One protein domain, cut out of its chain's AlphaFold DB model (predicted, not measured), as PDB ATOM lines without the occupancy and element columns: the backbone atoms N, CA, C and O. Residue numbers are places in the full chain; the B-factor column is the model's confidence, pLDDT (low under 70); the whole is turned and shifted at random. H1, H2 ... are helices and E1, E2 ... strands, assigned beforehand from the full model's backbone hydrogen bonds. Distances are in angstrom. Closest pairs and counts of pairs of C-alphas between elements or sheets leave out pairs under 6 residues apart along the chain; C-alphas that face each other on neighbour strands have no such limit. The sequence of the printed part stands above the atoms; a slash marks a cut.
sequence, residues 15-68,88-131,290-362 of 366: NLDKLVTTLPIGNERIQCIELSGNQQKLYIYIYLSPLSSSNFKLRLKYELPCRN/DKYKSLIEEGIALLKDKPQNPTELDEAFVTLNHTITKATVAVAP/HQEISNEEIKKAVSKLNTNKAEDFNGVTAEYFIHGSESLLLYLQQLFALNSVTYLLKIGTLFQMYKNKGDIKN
ATOM      1  N   ASN A  15     127.622 179.104 128.999       68.94
ATOM      2  CA  ASN A  15     126.348 179.164 128.269       68.94
ATOM      3  C   ASN A  15     125.689 177.784 128.022       68.94
ATOM      4  O   ASN A  15     124.537 177.743 127.598       68.94
ATOM      5  N   LEU A  16     126.394 176.678 128.289       65.00
ATOM      6  CA  LEU A  16     125.901 175.300 128.192       65.00
ATOM      7  C   LEU A  16     125.386 174.738 129.533       65.00
ATOM      8  O   LEU A  16     124.783 173.670 129.529       65.00
ATOM      9  N   ASP A  17     125.558 175.444 130.662       68.19
ATOM     10  CA  ASP A  17     125.197 174.981 132.024       68.19
ATOM     11  C   ASP A  17     123.754 174.475 132.161       68.19
ATOM     12  O   ASP A  17     123.450 173.629 132.996       68.19
ATOM     13  N   LYS A  18     122.843 175.003 131.341       62.72
ATOM     14  CA  LYS A  18     121.410 174.667 131.360       62.72
ATOM     15  C   LYS A  18     121.057 173.428 130.550       62.72
ATOM     16  O   LYS A  18     119.908 172.994 130.580       62.72
ATOM     17  N   LEU A  19     122.028 172.916 129.802       65.06
ATOM     18  CA  LEU A  19     121.924 171.706 129.005       65.06
ATOM     19  C   LEU A  19     122.561 170.534 129.760       65.06
ATOM     20  O   LEU A  19     122.053 169.425 129.673       65.06
ATOM     21  N   VAL A  20     123.649 170.755 130.509       64.50
ATOM     22  CA  VAL A  20     124.365 169.657 131.174       64.50
ATOM     23  C   VAL A  20     123.653 169.190 132.446       64.50
ATOM     24  O   VAL A  20     123.479 169.947 133.397       64.50
ATOM     25  N   THR A  21     123.303 167.907 132.481       64.94
ATOM     26  CA  THR A  21     122.786 167.190 133.651       64.94
ATOM     27  C   THR A  21     123.774 166.083 134.010       64.94
ATOM     28  O   THR A  21     124.030 165.192 133.210       64.94
ATOM     29  N   THR A  22     124.358 166.122 135.206       63.00
ATOM     30  CA  THR A  22     125.226 165.042 135.704       63.00
ATOM     31  C   THR A  22     124.404 163.796 136.021       63.00
ATOM     32  O   THR A  22     123.465 163.881 136.816       63.00
ATOM     33  N   LEU A  23     124.786 162.650 135.458       54.75
ATOM     34  CA  LEU A  23     124.209 161.343 135.756       54.75
ATOM     35  C   LEU A  23     125.268 160.471 136.461       54.75
ATOM     36  O   LEU A  23     126.263 160.099 135.833       54.75
ATOM     37  N   PRO A  24     125.098 160.115 137.747       52.69
ATOM     38  CA  PRO A  24     125.908 159.070 138.360       52.69
ATOM     39  C   PRO A  24     125.401 157.708 137.865       52.69
ATOM     40  O   PRO A  24     124.330 157.249 138.256       52.69
ATOM     41  N   ILE A  25     126.160 157.086 136.962       46.56
ATOM     42  CA  ILE A  25     125.859 155.774 136.379       46.56
ATOM     43  C   ILE A  25     127.005 154.827 136.733       46.56
ATOM     44  O   ILE A  25     128.114 155.005 136.239       46.56
ATOM     45  N   GLY A  26     126.711 153.814 137.552       47.06
ATOM     46  CA  GLY A  26     127.653 152.757 137.934       47.06
ATOM     47  C   GLY A  26     128.744 153.196 138.919       47.06
ATOM     48  O   GLY A  26     129.075 154.370 139.026       47.06
ATOM     49  N   ASN A  27     129.330 152.229 139.625       43.16
ATOM     50  CA  ASN A  27     130.345 152.449 140.665       43.16
ATOM     51  C   ASN A  27     131.734 152.835 140.095       43.16
ATOM     52  O   ASN A  27     132.747 152.397 140.630       43.16
ATOM     53  N   GLU A  28     131.811 153.593 138.996       46.81
ATOM     54  CA  GLU A  28     133.058 153.878 138.271       46.81
ATOM     55  C   GLU A  28     133.630 155.285 138.481       46.81
ATOM     56  O   GLU A  28     132.956 156.244 138.857       46.81
ATOM     57  N   ARG A  29     134.931 155.415 138.190       45.03
ATOM     58  CA  ARG A  29     135.766 156.599 138.457       45.03
ATOM     59  C   ARG A  29     135.408 157.870 137.662       45.03
ATOM     60  O   ARG A  29     136.153 158.848 137.743       45.03
ATOM     61  N   ILE A  30     134.348 157.842 136.854       48.97
ATOM     62  CA  ILE A  30     134.025 158.832 135.817       48.97
ATOM     63  C   ILE A  30     132.520 159.125 135.858       48.97
ATOM     64  O   ILE A  30     131.708 158.246 135.588       48.97
ATOM     65  N   GLN A  31     132.133 160.371 136.142       49.47
ATOM     66  CA  GLN A  31     130.722 160.764 136.063       49.47
ATOM     67  C   GLN A  31     130.252 160.904 134.612       49.47
ATOM     68  O   GLN A  31     130.918 161.539 133.790       49.47
ATOM     69  N   CYS A  32     129.066 160.370 134.317       55.50
ATOM     70  CA  CYS A  32     128.382 160.616 133.054       55.50
ATOM     71  C   CYS A  32     127.713 162.004 133.072       55.50
ATOM     72  O   CYS A  32     127.331 162.526 134.124       55.50
ATOM     73  N   ILE A  33     127.553 162.608 131.894       60.69
ATOM     74  CA  ILE A  33     126.804 163.852 131.708       60.69
ATOM     75  C   ILE A  33     125.870 163.741 130.499       60.69
ATOM     76  O   ILE A  33     126.285 163.413 129.390       60.69
ATOM     77  N   GLU A  34     124.600 164.045 130.725       61.66
ATOM     78  CA  GLU A  34     123.546 164.140 129.720       61.66
ATOM     79  C   GLU A  34     123.423 165.594 129.240       61.66
ATOM     80  O   GLU A  34     123.468 166.525 130.044       61.66
ATOM     81  N   LEU A  35     123.260 165.804 127.930       63.34
ATOM     82  CA  LEU A  35     123.065 167.128 127.334       63.34
ATOM     83  C   LEU A  35     121.614 167.301 126.876       63.34
ATOM     84  O   LEU A  35     121.232 166.908 125.774       63.34
ATOM     85  N   SER A  36     120.798 167.940 127.710       60.66
ATOM     86  CA  SER A  36     119.403 168.258 127.415       60.66
ATOM     87  C   SER A  36     119.276 169.520 126.550       60.66
ATOM     88  O   SER A  36     118.861 170.579 127.028       60.66
ATOM     89  N   GLY A  37     119.622 169.426 125.264       59.50
ATOM     90  CA  GLY A  37     119.348 170.485 124.286       59.50
ATOM     91  C   GLY A  37     120.054 170.317 122.942       59.50
ATOM     92  O   GLY A  37     121.063 169.633 122.832       59.50
ATOM     93  N   ASN A  38     119.526 170.984 121.914       51.25
ATOM     94  CA  ASN A  38     119.979 170.836 120.529       51.25
ATOM     95  C   ASN A  38     121.200 171.731 120.209       51.25
ATOM     96  O   ASN A  38     121.123 172.614 119.355       51.25
ATOM     97  N   GLN A  39     122.313 171.562 120.938       47.56
ATOM     98  CA  GLN A  39     123.594 172.224 120.639       47.56
ATOM     99  C   GLN A  39     124.697 171.199 120.354       47.56
ATOM    100  O   GLN A  39     124.961 170.301 121.144       47.56
ATOM    101  N   GLN A  40     125.350 171.355 119.202       48.75
ATOM    102  CA  GLN A  40     126.047 170.264 118.510       48.75
ATOM    103  C   GLN A  40     127.452 169.911 119.035       48.75
ATOM    104  O   GLN A  40     128.030 168.938 118.557       48.75
ATOM    105  N   LYS A  41     128.060 170.703 119.937       45.50
ATOM    106  CA  LYS A  41     129.478 170.533 120.325       45.50
ATOM    107  C   LYS A  41     129.733 170.788 121.815       45.50
ATOM    108  O   LYS A  41     129.722 171.931 122.268       45.50
ATOM    109  N   LEU A  42     130.051 169.716 122.542       47.03
ATOM    110  CA  LEU A  42     130.677 169.745 123.867       47.03
ATOM    111  C   LEU A  42     132.162 169.373 123.728       47.03
ATOM    112  O   LEU A  42     132.495 168.419 123.033       47.03
ATOM    113  N   TYR A  43     133.048 170.100 124.411       45.34
ATOM    114  CA  TYR A  43     134.496 169.875 124.367       45.34
ATOM    115  C   TYR A  43     134.983 169.239 125.676       45.34
ATOM    116  O   TYR A  43     135.234 169.938 126.652       45.34
ATOM    117  N   ILE A  44     135.101 167.909 125.705       48.22
ATOM    118  CA  ILE A  44     135.524 167.148 126.892       48.22
ATOM    119  C   ILE A  44     137.060 167.079 126.952       48.22
ATOM    120  O   ILE A  44     137.688 166.370 126.169       48.22
ATOM    121  N   TYR A  45     137.671 167.777 127.912       42.50
ATOM    122  CA  TYR A  45     139.129 167.819 128.101       42.50
ATOM    123  C   TYR A  45     139.626 166.735 129.075       42.50
ATOM    124  O   TYR A  45     139.970 167.005 130.224       42.50
ATOM    125  N   ILE A  46     139.677 165.484 128.610       47.84
ATOM    126  CA  ILE A  46     140.120 164.334 129.419       47.84
ATOM    127  C   ILE A  46     141.618 164.447 129.762       47.84
ATOM    128  O   ILE A  46     142.479 164.051 128.978       47.84
ATOM    129  N   TYR A  47     141.934 164.935 130.965       41.69
ATOM    130  CA  TYR A  47     143.296 164.902 131.505       41.69
ATOM    131  C   TYR A  47     143.663 163.481 131.968       41.69
ATOM    132  O   TYR A  47     143.375 163.074 133.094       41.69
ATOM    133  N   LEU A  48     144.288 162.709 131.078       46.06
ATOM    134  CA  LEU A  48     144.879 161.414 131.416       46.06
ATOM    135  C   LEU A  48     146.255 161.626 132.058       46.06
ATOM    136  O   LEU A  48     147.116 162.297 131.493       46.06
ATOM    137  N   SER A  49     146.471 161.033 133.232       43.94
ATOM    138  CA  SER A  49     147.790 161.017 133.871       43.94
ATOM    139  C   SER A  49     148.728 160.065 133.108       43.94
ATOM    140  O   SER A  49     148.283 158.976 132.741       43.94
ATOM    141  N   PRO A  50     150.005 160.425 132.869       43.97
ATOM    142  CA  PRO A  50     150.945 159.638 132.060       43.97
ATOM    143  C   PRO A  50     151.551 158.460 132.850       43.97
ATOM    144  O   PRO A  50     152.765 158.310 132.911       43.97
ATOM    145  N   LEU A  51     150.707 157.687 133.542       39.66
ATOM    146  CA  LEU A  51     151.102 156.759 134.609       39.66
ATOM    147  C   LEU A  51     150.551 155.327 134.437       39.66
ATOM    148  O   LEU A  51     150.322 154.621 135.419       39.66
ATOM    149  N   SER A  52     150.319 154.888 133.195       40.22
ATOM    150  CA  SER A  52     149.923 153.505 132.895       40.22
ATOM    151  C   SER A  52     150.242 153.101 131.446       40.22
ATOM    152  O   SER A  52     149.474 153.397 130.526       40.22
ATOM    153  N   SER A  53     151.336 152.365 131.256       39.69
ATOM    154  CA  SER A  53     151.818 151.866 129.960       39.69
ATOM    155  C   SER A  53     151.301 150.468 129.606       39.69
ATOM    156  O   SER A  53     151.636 149.926 128.550       39.69
ATOM    157  N   SER A  54     150.431 149.901 130.446       41.72
ATOM    158  CA  SER A  54     149.533 148.811 130.062       41.72
ATOM    159  C   SER A  54     148.465 149.308 129.074       41.72
ATOM    160  O   SER A  54     148.107 150.487 129.044       41.72
ATOM    161  N   ASN A  55     147.951 148.408 128.228       42.88
ATOM    162  CA  ASN A  55     147.061 148.745 127.110       42.88
ATOM    163  C   ASN A  55     145.642 149.170 127.553       42.88
ATOM    164  O   ASN A  55     144.669 148.439 127.354       42.88
ATOM    165  N   PHE A  56     145.498 150.380 128.099       41.50
ATOM    166  CA  PHE A  56     144.206 150.983 128.437       41.50
ATOM    167  C   PHE A  56     143.379 151.323 127.183       41.50
ATOM    168  O   PHE A  56     143.337 152.458 126.699       41.50
ATOM    169  N   LYS A  57     142.652 150.322 126.671       39.25
ATOM    170  CA  LYS A  57     141.502 150.518 125.778       39.25
ATOM    171  C   LYS A  57     140.366 151.174 126.567       39.25
ATOM    172  O   LYS A  57     139.524 150.485 127.137       39.25
ATOM    173  N   LEU A  58     140.326 152.507 126.562       39.00
ATOM    174  CA  LEU A  58     139.205 153.291 127.087       39.00
ATOM    175  C   LEU A  58     137.941 153.030 126.241       39.00
ATOM    176  O   LEU A  58     137.664 153.736 125.271       39.00
ATOM    177  N   ARG A  59     137.180 151.983 126.578       36.84
ATOM    178  CA  ARG A  59     135.879 151.685 125.965       36.84
ATOM    179  C   ARG A  59     134.826 152.650 126.512       36.84
ATOM    180  O   ARG A  59     134.181 152.364 127.513       36.84
ATOM    181  N   LEU A  60     134.615 153.766 125.815       36.53
ATOM    182  CA  LEU A  60     133.411 154.584 125.982       36.53
ATOM    183  C   LEU A  60     132.190 153.782 125.505       36.53
ATOM    184  O   LEU A  60     131.841 153.794 124.324       36.53
ATOM    185  N   LYS A  61     131.573 153.033 126.422       35.03
ATOM    186  CA  LYS A  61     130.371 152.237 126.164       35.03
ATOM    187  C   LYS A  61     129.146 153.158 126.213       35.03
ATOM    188  O   LYS A  61     128.550 153.350 127.267       35.03
ATOM    189  N   TYR A  62     128.798 153.764 125.077       35.28
ATOM    190  CA  TYR A  62     127.539 154.501 124.952       35.28
ATOM    191  C   TYR A  62     126.383 153.504 124.834       35.28
ATOM    192  O   TYR A  62     126.088 152.996 123.752       35.28
ATOM    193  N   GLU A  63     125.752 153.197 125.961       33.28
ATOM    194  CA  GLU A  63     124.483 152.478 125.965       33.28
ATOM    195  C   GLU A  63     123.351 153.470 125.694       33.28
ATOM    196  O   GLU A  63     123.175 154.454 126.415       33.28
ATOM    197  N   LEU A  64     122.579 153.210 124.636       33.53
ATOM    198  CA  LEU A  64     121.296 153.876 124.435       33.53
ATOM    199  C   LEU A  64     120.428 153.609 125.675       33.53
ATOM    200  O   LEU A  64     120.259 152.441 126.035       33.53
ATOM    201  N   PRO A  65     119.873 154.643 126.334       32.88
ATOM    202  CA  PRO A  65     119.113 154.441 127.557       32.88
ATOM    203  C   PRO A  65     117.907 153.548 127.269       32.88
ATOM    204  O   PRO A  65     117.087 153.860 126.398       32.88
ATOM    205  N   CYS A  66     117.791 152.449 128.018       29.17
ATOM    206  CA  CYS A  66     116.630 151.572 127.957       29.17
ATOM    207  C   CYS A  66     115.372 152.386 128.278       29.17
ATOM    208  O   CYS A  66     115.123 152.767 129.424       29.17
ATOM    209  N   ARG A  67     114.567 152.664 127.247       35.59
ATOM    210  CA  ARG A  67     113.247 153.268 127.422       35.59
ATOM    211  C   ARG A  67     112.437 152.333 128.322       35.59
ATOM    212  O   ARG A  67     112.175 151.208 127.914       35.59
ATOM    213  N   ASN A  68     112.063 152.842 129.501       36.78
ATOM    214  CA  ASN A  68     111.186 152.270 130.542       36.78
ATOM    215  C   ASN A  68     111.833 151.959 131.907       36.78
ATOM    216  O   ASN A  68     111.097 151.610 132.825       36.78
ATOM    217  N   ASP A  88     121.356 161.842 168.157       97.44
ATOM    218  CA  ASP A  88     121.519 160.670 169.008       97.44
ATOM    219  C   ASP A  88     120.645 159.523 168.489       97.44
ATOM    220  O   ASP A  88     121.121 158.393 168.398       97.44
ATOM    221  N   LYS A  89     119.473 159.834 167.912       97.88
ATOM    222  CA  LYS A  89     118.750 158.890 167.042       97.88
ATOM    223  C   LYS A  89     119.517 158.527 165.765       97.88
ATOM    224  O   LYS A  89     119.346 157.431 165.240       97.88
ATOM    225  N   TYR A  90     120.340 159.430 165.224       97.81
ATOM    226  CA  TYR A  90     121.193 159.088 164.082       97.81
ATOM    227  C   TYR A  90     122.270 158.077 164.490       97.81
ATOM    228  O   TYR A  90     122.400 157.057 163.822       97.81
ATOM    229  N   LYS A  91     122.970 158.298 165.613       97.81
ATOM    230  CA  LYS A  91     123.942 157.337 166.162       97.81
ATOM    231  C   LYS A  91     123.321 155.963 166.399       97.81
ATOM    232  O   LYS A  91     123.866 154.992 165.889       97.81
ATOM    233  N   SER A  92     122.166 155.882 167.067       98.00
ATOM    234  CA  SER A  92     121.536 154.591 167.375       98.00
ATOM    235  C   SER A  92     121.150 153.810 166.111       98.00
ATOM    236  O   SER A  92     121.341 152.602 166.054       98.00
ATOM    237  N   LEU A  93     120.679 154.493 165.060       97.94
ATOM    238  CA  LEU A  93     120.385 153.876 163.756       97.94
ATOM    239  C   LEU A  93     121.650 153.454 162.984       97.94
ATOM    240  O   LEU A  93     121.584 152.555 162.146       97.94
ATOM    241  N   ILE A  94     122.793 154.099 163.235       97.62
ATOM    242  CA  ILE A  94     124.099 153.683 162.702       97.62
ATOM    243  C   ILE A  94     124.653 152.495 163.502       97.62
ATOM    244  O   ILE A  94     125.214 151.587 162.904       97.62
ATOM    245  N   GLU A  95     124.473 152.461 164.822       96.94
ATOM    246  CA  GLU A  95     124.862 151.343 165.697       96.94
ATOM    247  C   GLU A  95     124.067 150.074 165.364       96.94
ATOM    248  O   GLU A  95     124.670 149.045 165.068       96.94
ATOM    249  N   GLU A  96     122.734 150.174 165.297       96.88
ATOM    250  CA  GLU A  96     121.830 149.119 164.812       96.88
ATOM    251  C   GLU A  96     122.225 148.654 163.403       96.88
ATOM    252  O   GLU A  96     122.346 147.460 163.139       96.88
ATOM    253  N   GLY A  97     122.473 149.602 162.495       96.19
ATOM    254  CA  GLY A  97     122.841 149.306 161.116       96.19
ATOM    255  C   GLY A  97     124.194 148.605 160.966       96.19
ATOM    256  O   GLY A  97     124.314 147.722 160.123       96.19
ATOM    257  N   ILE A  98     125.194 148.969 161.774       96.06
ATOM    258  CA  ILE A  98     126.533 148.358 161.759       96.06
ATOM    259  C   ILE A  98     126.523 146.977 162.414       96.06
ATOM    260  O   ILE A  98     127.190 146.078 161.910       96.06
ATOM    261  N   ALA A  99     125.724 146.765 163.464       95.31
ATOM    262  CA  ALA A  99     125.542 145.448 164.083       95.31
ATOM    263  C   ALA A  99     124.896 144.403 163.143       95.31
ATOM    264  O   ALA A  99     124.921 143.213 163.442       95.31
ATOM    265  N   LEU A 100     124.331 144.842 162.011       94.81
ATOM    266  CA  LEU A 100     123.776 143.997 160.948       94.81
ATOM    267  C   LEU A 100     124.719 143.828 159.738       94.81
ATOM    268  O   LEU A 100     124.347 143.169 158.764       94.81
ATOM    269  N   LEU A 101     125.914 144.429 159.756       92.44
ATOM    270  CA  LEU A 101     126.928 144.213 158.721       92.44
ATOM    271  C   LEU A 101     127.679 142.901 158.981       92.44
ATOM    272  O   LEU A 101     127.867 142.491 160.124       92.44
ATOM    273  N   LYS A 102     128.110 142.243 157.899       76.19
ATOM    274  CA  LYS A 102     128.920 141.019 157.971       76.19
ATOM    275  C   LYS A 102     130.291 141.280 158.607       76.19
ATOM    276  O   LYS A 102     130.762 142.421 158.647       76.19
ATOM    277  N   ASP A 103     130.929 140.183 159.012       78.69
ATOM    278  CA  ASP A 103     132.304 140.123 159.500       78.69
ATOM    279  C   ASP A 103     133.316 140.869 158.617       78.69
ATOM    280  O   ASP A 103     133.100 141.122 157.428       78.69
ATOM    281  N   LYS A 104     134.458 141.200 159.231       87.62
ATOM    282  CA  LYS A 104     135.570 141.932 158.615       87.62
ATOM    283  C   LYS A 104     135.939 141.338 157.239       87.62
ATOM    284  O   LYS A 104     136.263 140.150 157.181       87.62
ATOM    285  N   PRO A 105     135.966 142.147 156.158       91.50
ATOM    286  CA  PRO A 105     136.317 141.659 154.827       91.50
ATOM    287  C   PRO A 105     137.746 141.104 154.811       91.50
ATOM    288  O   PRO A 105     138.645 141.650 155.459       91.50
ATOM    289  N   GLN A 106     137.956 140.035 154.048       91.50
ATOM    290  CA  GLN A 106     139.238 139.340 153.917       91.50
ATOM    291  C   GLN A 106     139.962 139.688 152.611       91.50
ATOM    292  O   GLN A 106     141.182 139.551 152.527       91.50
ATOM    293  N   ASN A 107     139.240 140.167 151.593       90.00
ATOM    294  CA  ASN A 107     139.802 140.533 150.291       90.00
ATOM    295  C   ASN A 107     139.262 141.881 149.753       90.00
ATOM    296  O   ASN A 107     138.273 142.410 150.266       90.00
ATOM    297  N   PRO A 108     139.894 142.469 148.713       86.88
ATOM    298  CA  PRO A 108     139.493 143.775 148.185       86.88
ATOM    299  C   PRO A 108     138.082 143.836 147.580       86.88
ATOM    300  O   PRO A 108     137.508 144.921 147.526       86.88
ATOM    301  N   THR A 109     137.516 142.711 147.130       87.25
ATOM    302  CA  THR A 109     136.159 142.663 146.558       87.25
ATOM    303  C   THR A 109     135.109 142.761 147.663       87.25
ATOM    304  O   THR A 109     134.236 143.624 147.599       87.25
ATOM    305  N   GLU A 110     135.260 141.973 148.728       91.62
ATOM    306  CA  GLU A 110     134.448 142.093 149.947       91.62
ATOM    307  C   GLU A 110     134.572 143.484 150.583       91.62
ATOM    308  O   GLU A 110     133.600 144.008 151.122       91.62
ATOM    309  N   LEU A 111     135.747 144.115 150.497       91.44
ATOM    310  CA  LEU A 111     135.962 145.476 150.987       91.44
ATOM    311  C   LEU A 111     135.154 146.522 150.195       91.44
ATOM    312  O   LEU A 111     134.583 147.431 150.800       91.44
ATOM    313  N   ASP A 112     135.077 146.405 148.865       86.75
ATOM    314  CA  ASP A 112     134.209 147.260 148.043       86.75
ATOM    315  C   ASP A 112     132.718 147.017 148.376       86.75
ATOM    316  O   ASP A 112     131.977 147.983 148.576       86.75
ATOM    317  N   GLU A 113     132.277 145.762 148.541       90.25
ATOM    318  CA  GLU A 113     130.898 145.419 148.955       90.25
ATOM    319  C   GLU A 113     130.539 145.940 150.360       90.25
ATOM    320  O   GLU A 113     129.451 146.495 150.571       90.25
ATOM    321  N   ALA A 114     131.458 145.827 151.319       93.12
ATOM    322  CA  ALA A 114     131.296 146.356 152.669       93.12
ATOM    323  C   ALA A 114     131.147 147.886 152.656       93.12
ATOM    324  O   ALA A 114     130.273 148.425 153.336       93.12
ATOM    325  N   PHE A 115     131.914 148.598 151.819       91.44
ATOM    326  CA  PHE A 115     131.757 150.046 151.637       91.44
ATOM    327  C   PHE A 115     130.422 150.433 150.973       91.44
ATOM    328  O   PHE A 115     129.818 151.423 151.396       91.44
ATOM    329  N   VAL A 116     129.913 149.673 149.988       90.56
ATOM    330  CA  VAL A 116     128.550 149.893 149.445       90.56
ATOM    331  C   VAL A 116     127.509 149.755 150.557       90.56
ATOM    332  O   VAL A 116     126.652 150.627 150.727       90.56
ATOM    333  N   THR A 117     127.597 148.680 151.339       94.00
ATOM    334  CA  THR A 117     126.616 148.355 152.385       94.00
ATOM    335  C   THR A 117     126.667 149.361 153.541       94.00
ATOM    336  O   THR A 117     125.623 149.793 154.043       94.00
ATOM    337  N   LEU A 118     127.862 149.840 153.899       95.00
ATOM    338  CA  LEU A 118     128.062 150.927 154.857       95.00
ATOM    339  C   LEU A 118     127.450 152.245 154.358       95.00
ATOM    340  O   LEU A 118     126.689 152.882 155.085       95.00
ATOM    341  N   ASN A 119     127.707 152.634 153.105       92.50
ATOM    342  CA  ASN A 119     127.142 153.854 152.518       92.50
ATOM    343  C   ASN A 119     125.608 153.792 152.412       92.50
ATOM    344  O   ASN A 119     124.930 154.792 152.676       92.50
ATOM    345  N   HIS A 120     125.039 152.621 152.101       93.31
ATOM    346  CA  HIS A 120     123.591 152.403 152.147       93.31
ATOM    347  C   HIS A 120     123.043 152.576 153.571       93.31
ATOM    348  O   HIS A 120     122.064 153.296 153.771       93.31
ATOM    349  N   THR A 121     123.698 151.976 154.565       96.25
ATOM    350  CA  THR A 121     123.327 152.056 155.988       96.25
ATOM    351  C   THR A 121     123.345 153.498 156.497       96.25
ATOM    352  O   THR A 121     122.346 153.986 157.031       96.25
ATOM    353  N   ILE A 122     124.433 154.224 156.224       96.06
ATOM    354  CA  ILE A 122     124.581 155.654 156.518       96.06
ATOM    355  C   ILE A 122     123.455 156.471 155.868       96.06
ATOM    356  O   ILE A 122     122.841 157.323 156.518       96.06
ATOM    357  N   THR A 123     123.138 156.197 154.601       93.75
ATOM    358  CA  THR A 123     122.080 156.902 153.861       93.75
ATOM    359  C   THR A 123     120.691 156.605 154.434       93.75
ATOM    360  O   THR A 123     119.903 157.531 154.633       93.75
ATOM    361  N   LYS A 124     120.396 155.343 154.770       95.38
ATOM    362  CA  LYS A 124     119.136 154.895 155.389       95.38
ATOM    363  C   LYS A 124     118.907 155.584 156.739       95.38
ATOM    364  O   LYS A 124     117.858 156.205 156.930       95.38
ATOM    365  N   ALA A 125     119.902 155.553 157.627       96.81
ATOM    366  CA  ALA A 125     119.861 156.248 158.916       96.81
ATOM    367  C   ALA A 125     119.661 157.762 158.727       96.81
ATOM    368  O   ALA A 125     118.756 158.354 159.319       96.81
ATOM    369  N   THR A 126     120.432 158.378 157.824       95.00
ATOM    370  CA  THR A 126     120.346 159.810 157.494       95.00
ATOM    371  C   THR A 126     118.955 160.217 156.994       95.00
ATOM    372  O   THR A 126     118.420 161.240 157.424       95.00
ATOM    373  N   VAL A 127     118.328 159.426 156.116       93.00
ATOM    374  CA  VAL A 127     116.973 159.694 155.598       93.00
ATOM    375  C   VAL A 127     115.915 159.590 156.701       93.00
ATOM    376  O   VAL A 127     114.987 160.401 156.716       93.00
ATOM    377  N   ALA A 128     116.067 158.661 157.648       94.69
ATOM    378  CA  ALA A 128     115.139 158.484 158.766       94.69
ATOM    379  C   ALA A 128     115.152 159.658 159.769       94.69
ATOM    380  O   ALA A 128     114.108 159.981 160.343       94.69
ATOM    381  N   VAL A 129     116.298 160.327 159.955       95.81
ATOM    382  CA  VAL A 129     116.430 161.514 160.828       95.81
ATOM    383  C   VAL A 129     116.272 162.854 160.095       95.81
ATOM    384  O   VAL A 129     116.095 163.894 160.735       95.81
ATOM    385  N   ALA A 130     116.333 162.870 158.759       91.81
ATOM    386  CA  ALA A 130     116.320 164.104 157.978       91.81
ATOM    387  C   ALA A 130     115.017 164.913 158.182       91.81
ATOM    388  O   ALA A 130     113.914 164.402 157.958       91.81
ATOM    389  N   PRO A 131     115.095 166.216 158.528       88.00
ATOM    390  CA  PRO A 131     113.906 167.014 158.814       88.00
ATOM    391  C   PRO A 131     113.010 167.151 157.574       88.00
ATOM    392  O   PRO A 131     113.389 167.789 156.584       88.00
ATOM    393  N   HIS A 290     154.529 149.720 157.810       58.38
ATOM    394  CA  HIS A 290     153.248 149.178 158.266       58.38
ATOM    395  C   HIS A 290     153.034 149.511 159.746       58.38
ATOM    396  O   HIS A 290     153.425 148.754 160.630       58.38
ATOM    397  N   GLN A 291     152.412 150.658 160.004       69.00
ATOM    398  CA  GLN A 291     151.850 151.003 161.304       69.00
ATOM    399  C   GLN A 291     150.364 150.617 161.318       69.00
ATOM    400  O   GLN A 291     149.638 150.918 160.368       69.00
ATOM    401  N   GLU A 292     149.906 149.941 162.373       78.81
ATOM    402  CA  GLU A 292     148.484 149.624 162.529       78.81
ATOM    403  C   GLU A 292     147.674 150.903 162.763       78.81
ATOM    404  O   GLU A 292     147.981 151.692 163.655       78.81
ATOM    405  N   ILE A 293     146.628 151.102 161.956       86.62
ATOM    406  CA  ILE A 293     145.777 152.291 162.023       86.62
ATOM    407  C   ILE A 293     144.936 152.219 163.299       86.62
ATOM    408  O   ILE A 293     144.115 151.308 163.448       86.62
ATOM    409  N   SER A 294     145.097 153.184 164.204       90.75
ATOM    410  CA  SER A 294     144.346 153.204 165.464       90.75
ATOM    411  C   SER A 294     142.975 153.885 165.327       90.75
ATOM    412  O   SER A 294     142.763 154.760 164.479       90.75
ATOM    413  N   ASN A 295     142.027 153.540 166.208       91.44
ATOM    414  CA  ASN A 295     140.749 154.258 166.293       91.44
ATOM    415  C   ASN A 295     140.969 155.754 166.607       91.44
ATOM    416  O   ASN A 295     140.286 156.615 166.056       91.44
ATOM    417  N   GLU A 296     141.974 156.100 167.423       93.06
ATOM    418  CA  GLU A 296     142.318 157.500 167.700       93.06
ATOM    419  C   GLU A 296     142.766 158.250 166.443       93.06
ATOM    420  O   GLU A 296     142.373 159.398 166.237       93.06
ATOM    421  N   GLU A 297     143.549 157.615 165.568       92.25
ATOM    422  CA  GLU A 297     143.973 158.201 164.295       92.25
ATOM    423  C   GLU A 297     142.791 158.423 163.353       92.25
ATOM    424  O   GLU A 297     142.683 159.495 162.752       92.25
ATOM    425  N   ILE A 298     141.853 157.475 163.287       93.50
ATOM    426  CA  ILE A 298     140.614 157.611 162.507       93.50
ATOM    427  C   ILE A 298     139.744 158.738 163.070       93.50
ATOM    428  O   ILE A 298     139.307 159.611 162.321       93.50
ATOM    429  N   LYS A 299     139.572 158.815 164.389       94.69
ATOM    430  CA  LYS A 299     138.845 159.889 165.088       94.69
ATOM    431  C   LYS A 299     139.492 161.263 164.860       94.69
ATOM    432  O   LYS A 299     138.805 162.261 164.619       94.69
ATOM    433  N   LYS A 300     140.827 161.313 164.833       95.56
ATOM    434  CA  LYS A 300     141.670 162.485 164.525       95.56
ATOM    435  C   LYS A 300     141.689 162.841 163.032       95.56
ATOM    436  O   LYS A 300     141.968 163.991 162.695       95.56
ATOM    437  N   ALA A 301     141.378 161.902 162.140       94.44
ATOM    438  CA  ALA A 301     141.192 162.137 160.709       94.44
ATOM    439  C   ALA A 301     139.769 162.632 160.401       94.44
ATOM    440  O   ALA A 301     139.612 163.660 159.743       94.44
ATOM    441  N   VAL A 302     138.741 161.971 160.944       94.88
ATOM    442  CA  VAL A 302     137.320 162.337 160.797       94.88
ATOM    443  C   VAL A 302     137.051 163.739 161.345       94.88
ATOM    444  O   VAL A 302     136.441 164.553 160.656       94.88
ATOM    445  N   SER A 303     137.585 164.084 162.520       93.00
ATOM    446  CA  SER A 303     137.467 165.442 163.088       93.00
ATOM    447  C   SER A 303     138.187 166.534 162.278       93.00
ATOM    448  O   SER A 303     137.836 167.708 162.397       93.00
ATOM    449  N   LYS A 304     139.146 166.174 161.411       95.25
ATOM    450  CA  LYS A 304     139.805 167.086 160.455       95.25
ATOM    451  C   LYS A 304     139.089 167.188 159.102       95.25
ATOM    452  O   LYS A 304     139.501 167.992 158.258       95.25
ATOM    453  N   LEU A 305     138.039 166.399 158.853       92.44
ATOM    454  CA  LEU A 305     137.292 166.483 157.600       92.44
ATOM    455  C   LEU A 305     136.596 167.843 157.482       92.44
ATOM    456  O   LEU A 305     135.930 168.335 158.391       92.44
ATOM    457  N   ASN A 306     136.739 168.464 156.314       91.56
ATOM    458  CA  ASN A 306     136.127 169.757 156.059       91.56
ATOM    459  C   ASN A 306     134.608 169.600 155.875       91.56
ATOM    460  O   ASN A 306     134.162 168.995 154.899       91.56
ATOM    461  N   THR A 307     133.816 170.218 156.750       91.69
ATOM    462  CA  THR A 307     132.354 170.290 156.593       91.69
ATOM    463  C   THR A 307     131.943 171.142 155.383       91.69
ATOM    464  O   THR A 307     132.733 171.897 154.807       91.69
ATOM    465  N   ASN A 308     130.675 171.035 154.990       85.44
ATOM    466  CA  ASN A 308     130.002 171.770 153.918       85.44
ATOM    467  C   ASN A 308     130.573 171.567 152.497       85.44
ATOM    468  O   ASN A 308     130.035 172.145 151.542       85.44
ATOM    469  N   LYS A 309     131.593 170.713 152.323       86.94
ATOM    470  CA  LYS A 309     132.132 170.266 151.023       86.94
ATOM    471  C   LYS A 309     131.090 169.480 150.220       86.94
ATOM    472  O   LYS A 309     129.971 169.272 150.686       86.94
ATOM    473  N   ALA A 310     131.402 169.152 148.970       81.94
ATOM    474  CA  ALA A 310     130.497 168.375 148.127       81.94
ATOM    475  C   ALA A 310     130.214 166.982 148.722       81.94
ATOM    476  O   ALA A 310     130.961 166.513 149.580       81.94
ATOM    477  N   GLU A 311     129.114 166.374 148.286       86.06
ATOM    478  CA  GLU A 311     128.840 164.958 148.538       86.06
ATOM    479  C   GLU A 311     129.698 164.083 147.608       86.06
ATOM    480  O   GLU A 311     130.140 164.553 146.554       86.06
ATOM    481  N   ASP A 312     129.996 162.855 148.029       82.25
ATOM    482  CA  ASP A 312     130.678 161.863 147.194       82.25
ATOM    483  C   ASP A 312     129.731 161.298 146.114       82.25
ATOM    484  O   ASP A 312     128.584 161.731 145.969       82.25
ATOM    485  N   PHE A 313     130.196 160.294 145.368       78.19
ATOM    486  CA  PHE A 313     129.375 159.586 144.384       78.19
ATOM    487  C   PHE A 313     128.075 158.994 144.974       78.19
ATOM    488  O   PHE A 313     127.057 158.943 144.284       78.19
ATOM    489  N   ASN A 314     128.088 158.588 146.246       80.75
ATOM    490  CA  ASN A 314     126.977 157.937 146.942       80.75
ATOM    491  C   ASN A 314     126.048 158.919 147.688       80.75
ATOM    492  O   ASN A 314     125.078 158.487 148.312       80.75
ATOM    493  N   GLY A 315     126.311 160.231 147.650       84.81
ATOM    494  CA  GLY A 315     125.549 161.228 148.416       84.81
ATOM    495  C   GLY A 315     125.966 161.349 149.892       84.81
ATOM    496  O   GLY A 315     125.224 161.918 150.702       84.81
ATOM    497  N   VAL A 316     127.139 160.820 150.251       89.12
ATOM    498  CA  VAL A 316     127.746 160.884 151.587       89.12
ATOM    499  C   VAL A 316     128.546 162.178 151.747       89.12
ATOM    500  O   VAL A 316     129.283 162.587 150.850       89.12
ATOM    501  N   THR A 317     128.417 162.847 152.898       92.69
ATOM    502  CA  THR A 317     129.213 164.044 153.235       92.69
ATOM    503  C   THR A 317     130.049 163.829 154.495       92.69
ATOM    504  O   THR A 317     129.766 162.950 155.304       92.69
ATOM    505  N   ALA A 318     131.075 164.664 154.696       94.06
ATOM    506  CA  ALA A 318     131.947 164.615 155.876       94.06
ATOM    507  C   ALA A 318     131.168 164.609 157.208       94.06
ATOM    508  O   ALA A 318     131.538 163.910 158.149       94.06
ATOM    509  N   GLU A 319     130.062 165.353 157.278       95.81
ATOM    510  CA  GLU A 319     129.187 165.419 158.450       95.81
ATOM    511  C   GLU A 319     128.588 164.064 158.851       95.81
ATOM    512  O   GLU A 319     128.295 163.874 160.028       95.81
ATOM    513  N   TYR A 320     128.426 163.125 157.913       95.81
ATOM    514  CA  TYR A 320     127.830 161.812 158.186       95.81
ATOM    515  C   TYR A 320     128.767 160.965 159.065       95.81
ATOM    516  O   TYR A 320     128.292 160.243 159.941       95.81
ATOM    517  N   PHE A 321     130.085 161.124 158.883       96.06
ATOM    518  CA  PHE A 321     131.126 160.532 159.726       96.06
ATOM    519  C   PHE A 321     131.346 161.340 161.015       96.06
ATOM    520  O   PHE A 321     131.399 160.765 162.096       96.06
ATOM    521  N   ILE A 322     131.394 162.679 160.932       95.94
ATOM    522  CA  ILE A 322     131.595 163.577 162.096       95.94
ATOM    523  C   ILE A 322     130.437 163.494 163.115       95.94
ATOM    524  O   ILE A 322     130.583 163.914 164.265       95.94
ATOM    525  N   HIS A 323     129.261 163.007 162.717       96.12
ATOM    526  CA  HIS A 323     128.106 162.822 163.606       96.12
ATOM    527  C   HIS A 323     127.692 161.358 163.796       96.12
ATOM    528  O   HIS A 323     126.669 161.116 164.433       96.12
ATOM    529  N   GLY A 324     128.469 160.403 163.276       94.25
ATOM    530  CA  GLY A 324     128.250 158.978 163.514       94.25
ATOM    531  C   GLY A 324     128.538 158.556 164.957       94.25
ATOM    532  O   GLY A 324     128.939 159.357 165.805       94.25
ATOM    533  N   SER A 325     128.314 157.273 165.223       95.50
ATOM    534  CA  SER A 325     128.663 156.605 166.477       95.50
ATOM    535  C   SER A 325     130.137 156.195 166.531       95.50
ATOM    536  O   SER A 325     130.835 156.197 165.516       95.50
ATOM    537  N   GLU A 326     130.611 155.778 167.707       95.75
ATOM    538  CA  GLU A 326     131.953 155.195 167.846       95.75
ATOM    539  C   GLU A 326     132.090 153.902 167.019       95.75
ATOM    540  O   GLU A 326     133.118 153.674 166.386       95.75
ATOM    541  N   SER A 327     131.015 153.108 166.930       95.69
ATOM    542  CA  SER A 327     130.942 151.886 166.118       95.69
ATOM    543  C   SER A 327     131.232 152.133 164.633       95.69
ATOM    544  O   SER A 327     131.801 151.267 163.975       95.69
ATOM    545  N   LEU A 328     130.917 153.324 164.103       95.75
ATOM    546  CA  LEU A 328     131.290 153.713 162.737       95.75
ATOM    547  C   LEU A 328     132.802 153.905 162.579       95.75
ATOM    548  O   LEU A 328     133.353 153.545 161.542       95.75
ATOM    549  N   LEU A 329     133.479 154.447 163.592       95.12
ATOM    550  CA  LEU A 329     134.931 154.640 163.568       95.12
ATOM    551  C   LEU A 329     135.663 153.296 163.698       95.12
ATOM    552  O   LEU A 329     136.587 153.028 162.932       95.12
ATOM    553  N   LEU A 330     135.175 152.418 164.580       94.25
ATOM    554  CA  LEU A 330     135.670 151.047 164.738       94.25
ATOM    555  C   LEU A 330     135.459 150.204 163.469       94.25
ATOM    556  O   LEU A 330     136.375 149.506 163.039       94.25
ATOM    557  N   TYR A 331     134.296 150.302 162.814       94.69
ATOM    558  CA  TYR A 331     134.065 149.593 161.551       94.69
ATOM    559  C   TYR A 331     134.975 150.127 160.435       94.69
ATOM    560  O   TYR A 331     135.620 149.347 159.741       94.69
ATOM    561  N   LEU A 332     135.149 151.451 160.316       93.25
ATOM    562  CA  LEU A 332     136.136 152.035 159.396       93.25
ATOM    563  C   LEU A 332     137.567 151.534 159.675       93.25
ATOM    564  O   LEU A 332     138.313 151.296 158.726       93.25
ATOM    565  N   GLN A 333     137.943 151.312 160.940       92.81
ATOM    566  CA  GLN A 333     139.235 150.716 161.306       92.81
ATOM    567  C   GLN A 333     139.386 149.296 160.747       92.81
ATOM    568  O   GLN A 333     140.410 148.974 160.145       92.81
ATOM    569  N   GLN A 334     138.349 148.463 160.880       91.50
ATOM    570  CA  GLN A 334     138.330 147.102 160.335       91.50
ATOM    571  C   GLN A 334     138.454 147.090 158.805       91.50
ATOM    572  O   GLN A 334     139.193 146.261 158.271       91.50
ATOM    573  N   LEU A 335     137.790 148.026 158.114       91.12
ATOM    574  CA  LEU A 335     137.861 148.174 156.657       91.12
ATOM    575  C   LEU A 335     139.258 148.621 156.186       91.12
ATOM    576  O   LEU A 335     139.807 148.044 155.248       91.12
ATOM    577  N   PHE A 336     139.874 149.614 156.840       88.50
ATOM    578  CA  PHE A 336     141.210 150.090 156.451       88.50
ATOM    579  C   PHE A 336     142.348 149.127 156.829       88.50
ATOM    580  O   PHE A 336     143.406 149.171 156.200       88.50
ATOM    581  N   ALA A 337     142.136 148.208 157.778       87.56
ATOM    582  CA  ALA A 337     143.134 147.213 158.189       87.56
ATOM    583  C   ALA A 337     143.584 146.251 157.066       87.56
ATOM    584  O   ALA A 337     144.637 145.630 157.188       87.56
ATOM    585  N   LEU A 338     142.840 146.145 155.955       82.88
ATOM    586  CA  LEU A 338     143.279 145.413 154.756       82.88
ATOM    587  C   LEU A 338     144.397 146.117 153.960       82.88
ATOM    588  O   LEU A 338     144.823 145.590 152.932       82.88
ATOM    589  N   ASN A 339     144.844 147.314 154.366       78.75
ATOM    590  CA  ASN A 339     145.861 148.128 153.674       78.75
ATOM    591  C   ASN A 339     145.581 148.362 152.172       78.75
ATOM    592  O   ASN A 339     146.476 148.686 151.390       78.75
ATOM    593  N   SER A 340     144.321 148.226 151.754       80.69
ATOM    594  CA  SER A 340     143.874 148.413 150.379       80.69
ATOM    595  C   SER A 340     142.812 149.504 150.315       80.69
ATOM    596  O   SER A 340     141.953 149.640 151.182       80.69
ATOM    597  N   VAL A 341     142.899 150.337 149.280       78.06
ATOM    598  CA  VAL A 341     141.912 151.390 149.020       78.06
ATOM    599  C   VAL A 341     140.846 150.806 148.103       78.06
ATOM    600  O   VAL A 341     141.196 150.283 147.040       78.06
ATOM    601  N   THR A 342     139.571 150.927 148.471       80.06
ATOM    602  CA  THR A 342     138.421 150.535 147.637       80.06
ATOM    603  C   THR A 342     138.469 151.152 146.244       80.06
ATOM    604  O   THR A 342     139.089 152.198 146.018       80.06
ATOM    605  N   TYR A 343     137.827 150.518 145.266       75.88
ATOM    606  CA  TYR A 343     137.576 151.174 143.989       75.88
ATOM    607  C   TYR A 343     136.653 152.390 144.169       75.88
ATOM    608  O   TYR A 343     136.920 153.440 143.583       75.88
ATOM    609  N   LEU A 344     135.689 152.318 145.094       73.19
ATOM    610  CA  LEU A 344     134.817 153.443 145.459       73.19
ATOM    611  C   LEU A 344     135.586 154.684 145.949       73.19
ATOM    612  O   LEU A 344     135.380 155.773 145.418       73.19
ATOM    613  N   LEU A 345     136.528 154.548 146.892       75.00
ATOM    614  CA  LEU A 345     137.328 155.689 147.378       75.00
ATOM    615  C   LEU A 345     138.320 156.236 146.338       75.00
ATOM    616  O   LEU A 345     138.895 157.308 146.531       75.00
ATOM    617  N   LYS A 346     138.517 155.542 145.211       75.06
ATOM    618  CA  LYS A 346     139.270 156.082 144.075       75.06
ATOM    619  C   LYS A 346     138.406 157.034 143.230       75.06
ATOM    620  O   LYS A 346     138.997 157.854 142.523       75.06
ATOM    621  N   ILE A 347     137.068 156.966 143.274       71.75
ATOM    622  CA  ILE A 347     136.152 157.714 142.388       71.75
ATOM    623  C   ILE A 347     136.306 159.234 142.536       71.75
ATOM    624  O   ILE A 347     136.075 159.817 143.594       71.75
ATOM    625  N   GLY A 348     136.665 159.897 141.433       68.69
ATOM    626  CA  GLY A 348     136.697 161.354 141.346       68.69
ATOM    627  C   GLY A 348     135.321 161.903 140.972       68.69
ATOM    628  O   GLY A 348     134.796 161.579 139.912       68.69
ATOM    629  N   THR A 349     134.749 162.757 141.821       65.94
ATOM    630  CA  THR A 349     133.449 163.406 141.559       65.94
ATOM    631  C   THR A 349     133.671 164.804 140.961       65.94
ATOM    632  O   THR A 349     134.498 165.571 141.459       65.94
ATOM    633  N   LEU A 350     132.971 165.143 139.876       63.94
ATOM    634  CA  LEU A 350     133.279 166.267 138.983       63.94
ATOM    635  C   LEU A 350     132.269 167.406 139.098       63.94
ATOM    636  O   LEU A 350     131.346 167.570 138.301       63.94
ATOM    637  N   PHE A 351     132.512 168.264 140.080       59.00
ATOM    638  CA  PHE A 351     131.765 169.500 140.253       59.00
ATOM    639  C   PHE A 351     132.420 170.626 139.454       59.00
ATOM    640  O   PHE A 351     133.507 171.091 139.796       59.00
ATOM    641  N   GLN A 352     131.750 171.104 138.408       60.44
ATOM    642  CA  GLN A 352     132.167 172.334 137.738       60.44
ATOM    643  C   GLN A 352     131.998 173.519 138.698       60.44
ATOM    644  O   GLN A 352     130.960 173.689 139.340       60.44
ATOM    645  N   MET A 353     133.045 174.334 138.827       53.22
ATOM    646  CA  MET A 353     133.115 175.412 139.812       53.22
ATOM    647  C   MET A 353     133.297 176.775 139.144       53.22
ATOM    648  O   MET A 353     134.344 177.068 138.567       53.22
ATOM    649  N   TYR A 354     132.318 177.665 139.315       65.56
ATOM    650  CA  TYR A 354     132.486 179.083 138.995       65.56
ATOM    651  C   TYR A 354     133.496 179.712 139.962       65.56
ATOM    652  O   TYR A 354     133.284 179.696 141.175       65.56
ATOM    653  N   LYS A 355     134.568 180.322 139.440       61.91
ATOM    654  CA  LYS A 355     135.588 180.990 140.273       61.91
ATOM    655  C   LYS A 355     135.041 182.170 141.098       61.91
ATOM    656  O   LYS A 355     135.650 182.525 142.098       61.91
ATOM    657  N   ASN A 356     133.890 182.746 140.725       54.03
ATOM    658  CA  ASN A 356     133.307 183.931 141.360       54.03
ATOM    659  C   ASN A 356     131.854 183.723 141.821       54.03
ATOM    660  O   ASN A 356     131.008 183.223 141.082       54.03
ATOM    661  N   LYS A 357     131.514 184.228 143.019       53.34
ATOM    662  CA  LYS A 357     130.134 184.219 143.564       53.34
ATOM    663  C   LYS A 357     129.142 185.085 142.766       53.34
ATOM    664  O   LYS A 357     127.933 184.910 142.910       53.34
ATOM    665  N   GLY A 358     129.630 186.046 141.974       45.75
ATOM    666  CA  GLY A 358     128.794 186.968 141.194       45.75
ATOM    667  C   GLY A 358     128.109 186.311 139.993       45.75
ATOM    668  O   GLY A 358     126.954 186.620 139.699       45.75
ATOM    669  N   ASP A 359     128.788 185.356 139.359       50.66
ATOM    670  CA  ASP A 359     128.419 184.745 138.080       50.66
ATOM    671  C   ASP A 359     127.018 184.126 138.034       50.66
ATOM    672  O   ASP A 359     126.341 184.207 137.008       50.66
ATOM    673  N   ILE A 360     126.564 183.577 139.162       49.62
ATOM    674  CA  ILE A 360     125.271 182.894 139.333       49.62
ATOM    675  C   ILE A 360     124.079 183.873 139.228       49.62
ATOM    676  O   ILE A 360     122.931 183.453 139.047       49.62
ATOM    677  N   LYS A 361     124.301 185.193 139.345       47.91
ATOM    678  CA  LYS A 361     123.223 186.190 139.200       47.91
ATOM    679  C   LYS A 361     122.700 186.283 137.765       47.91
ATOM    680  O   LYS A 361     121.499 186.486 137.594       47.91
ATOM    681  N   ASN A 362     123.561 186.097 136.764       46.25
ATOM    682  CA  ASN A 362     123.176 186.232 135.357       46.25
ATOM    683  C   ASN A 362     122.432 184.988 134.845       46.25
ATOM    684  O   ASN A 362     121.488 185.120 134.071       46.25
TER     685      ASN A 362
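AT A GLANCE: This is residues 15 to 68, 88 to 131 and 290 to 362 of the 366 residues of an uncharacterized protein of Mytilus coruscus (UniProt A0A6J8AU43). Two unequal lobes make a loose model: a helical lobe, in which H1, H2 and H5 form an up-and-down bundle with H3 across H5, and, away from it, a small hairpin of strands E1 and E2. The short helix H6 lies between the lobes, while residues 43 to 68 and 353 to 362 stick out as free arms. You are reading 171 printed residues in the order E1, E2, H1, H2, H3, H4, H5, H6, with one antiparallel two-stranded sheet, E1 - E2. The class is mostly helix, though under half of the residues, 69, are in named elements. The radius of gyration of the C-alphas is 19.4 A, and the spans are 51 by 46 by 38 A.

HOW THE PARTS SIT: Start at E1, residues 20 to 23, and its hairpin partner E2, residues 32 to 35; they are antiparallel at 146 degrees, with N 21 and O 34 within hydrogen-bond range at 2.8 A and N 23 and O 32 at 2.9 A. Past the first cut, H1, residues 88 to 98, and H2, residues 108 to 129, form a helical hairpin: they touch, closest at the C-alphas of Leu 93 and Ala 125, 5.4 A, opposite ways at a shallow tilt of 29 degrees. H3, residues 295 to 302, and H4, residues 318 to 322, only just touch, with 3 pairs of C-alphas within 8 A; the closest are those of Val 302 and Ile 322, 6.0 A. At H5, residues 326 to 336, you find H3 about perpendicular, 86 degrees, and touching, closest at the C-alphas of Asn 295 and Leu 330, 6.2 A. H5 also touches H1, closest at the C-alphas of Glu 95 and Ser 327, 6.1 A, the same way at a tilt of 37 degrees, only just steep. H2 and H5 are close but not clearly touching; their closest C-alphas, of Leu 111 and Leu 335, are 6.6 A apart. H6, residues 343 to 346, only just touches H2, with 3 pairs of C-alphas within 8 A, at residues 112 to 115 alone; the closest C-alphas are those of Asp 112 and Tyr 343, 6.6 A. E1 is apart from H2 and H6, for instance. Each O i to N i+4 pair is within hydrogen-bond range in H1, H2, H3, H4 and H5; H6 is too short for such a pair.

IN THESE COORDINATES: Find C-alpha 20 at (124.365, 169.657, 131.174), where E1 begins; it spans 9.5 A, and E2 10.2 A. H1 spans 15.1 A. H2 runs 31.7 A from C-alpha 108 at (139.493, 143.775, 148.185). H3 spans 10.4 A and H5 15.5 A; H4 and H6 are shorter, and H6 ends at C-alpha 346, (139.270, 156.082, 144.075).

THE WHOLE: The C-alphas farthest apart, of Asn 38 and Gln 291, are 55.4 A apart. Residues 69 to 87 and 132 to 289 are not printed; the gaps are 40.7 A and 43.2 A. Of the links printed whole, H3 to H4 is long. Look for pLDDT under 70 in residues 15 to 68, 290 to 291 and 348 to 362.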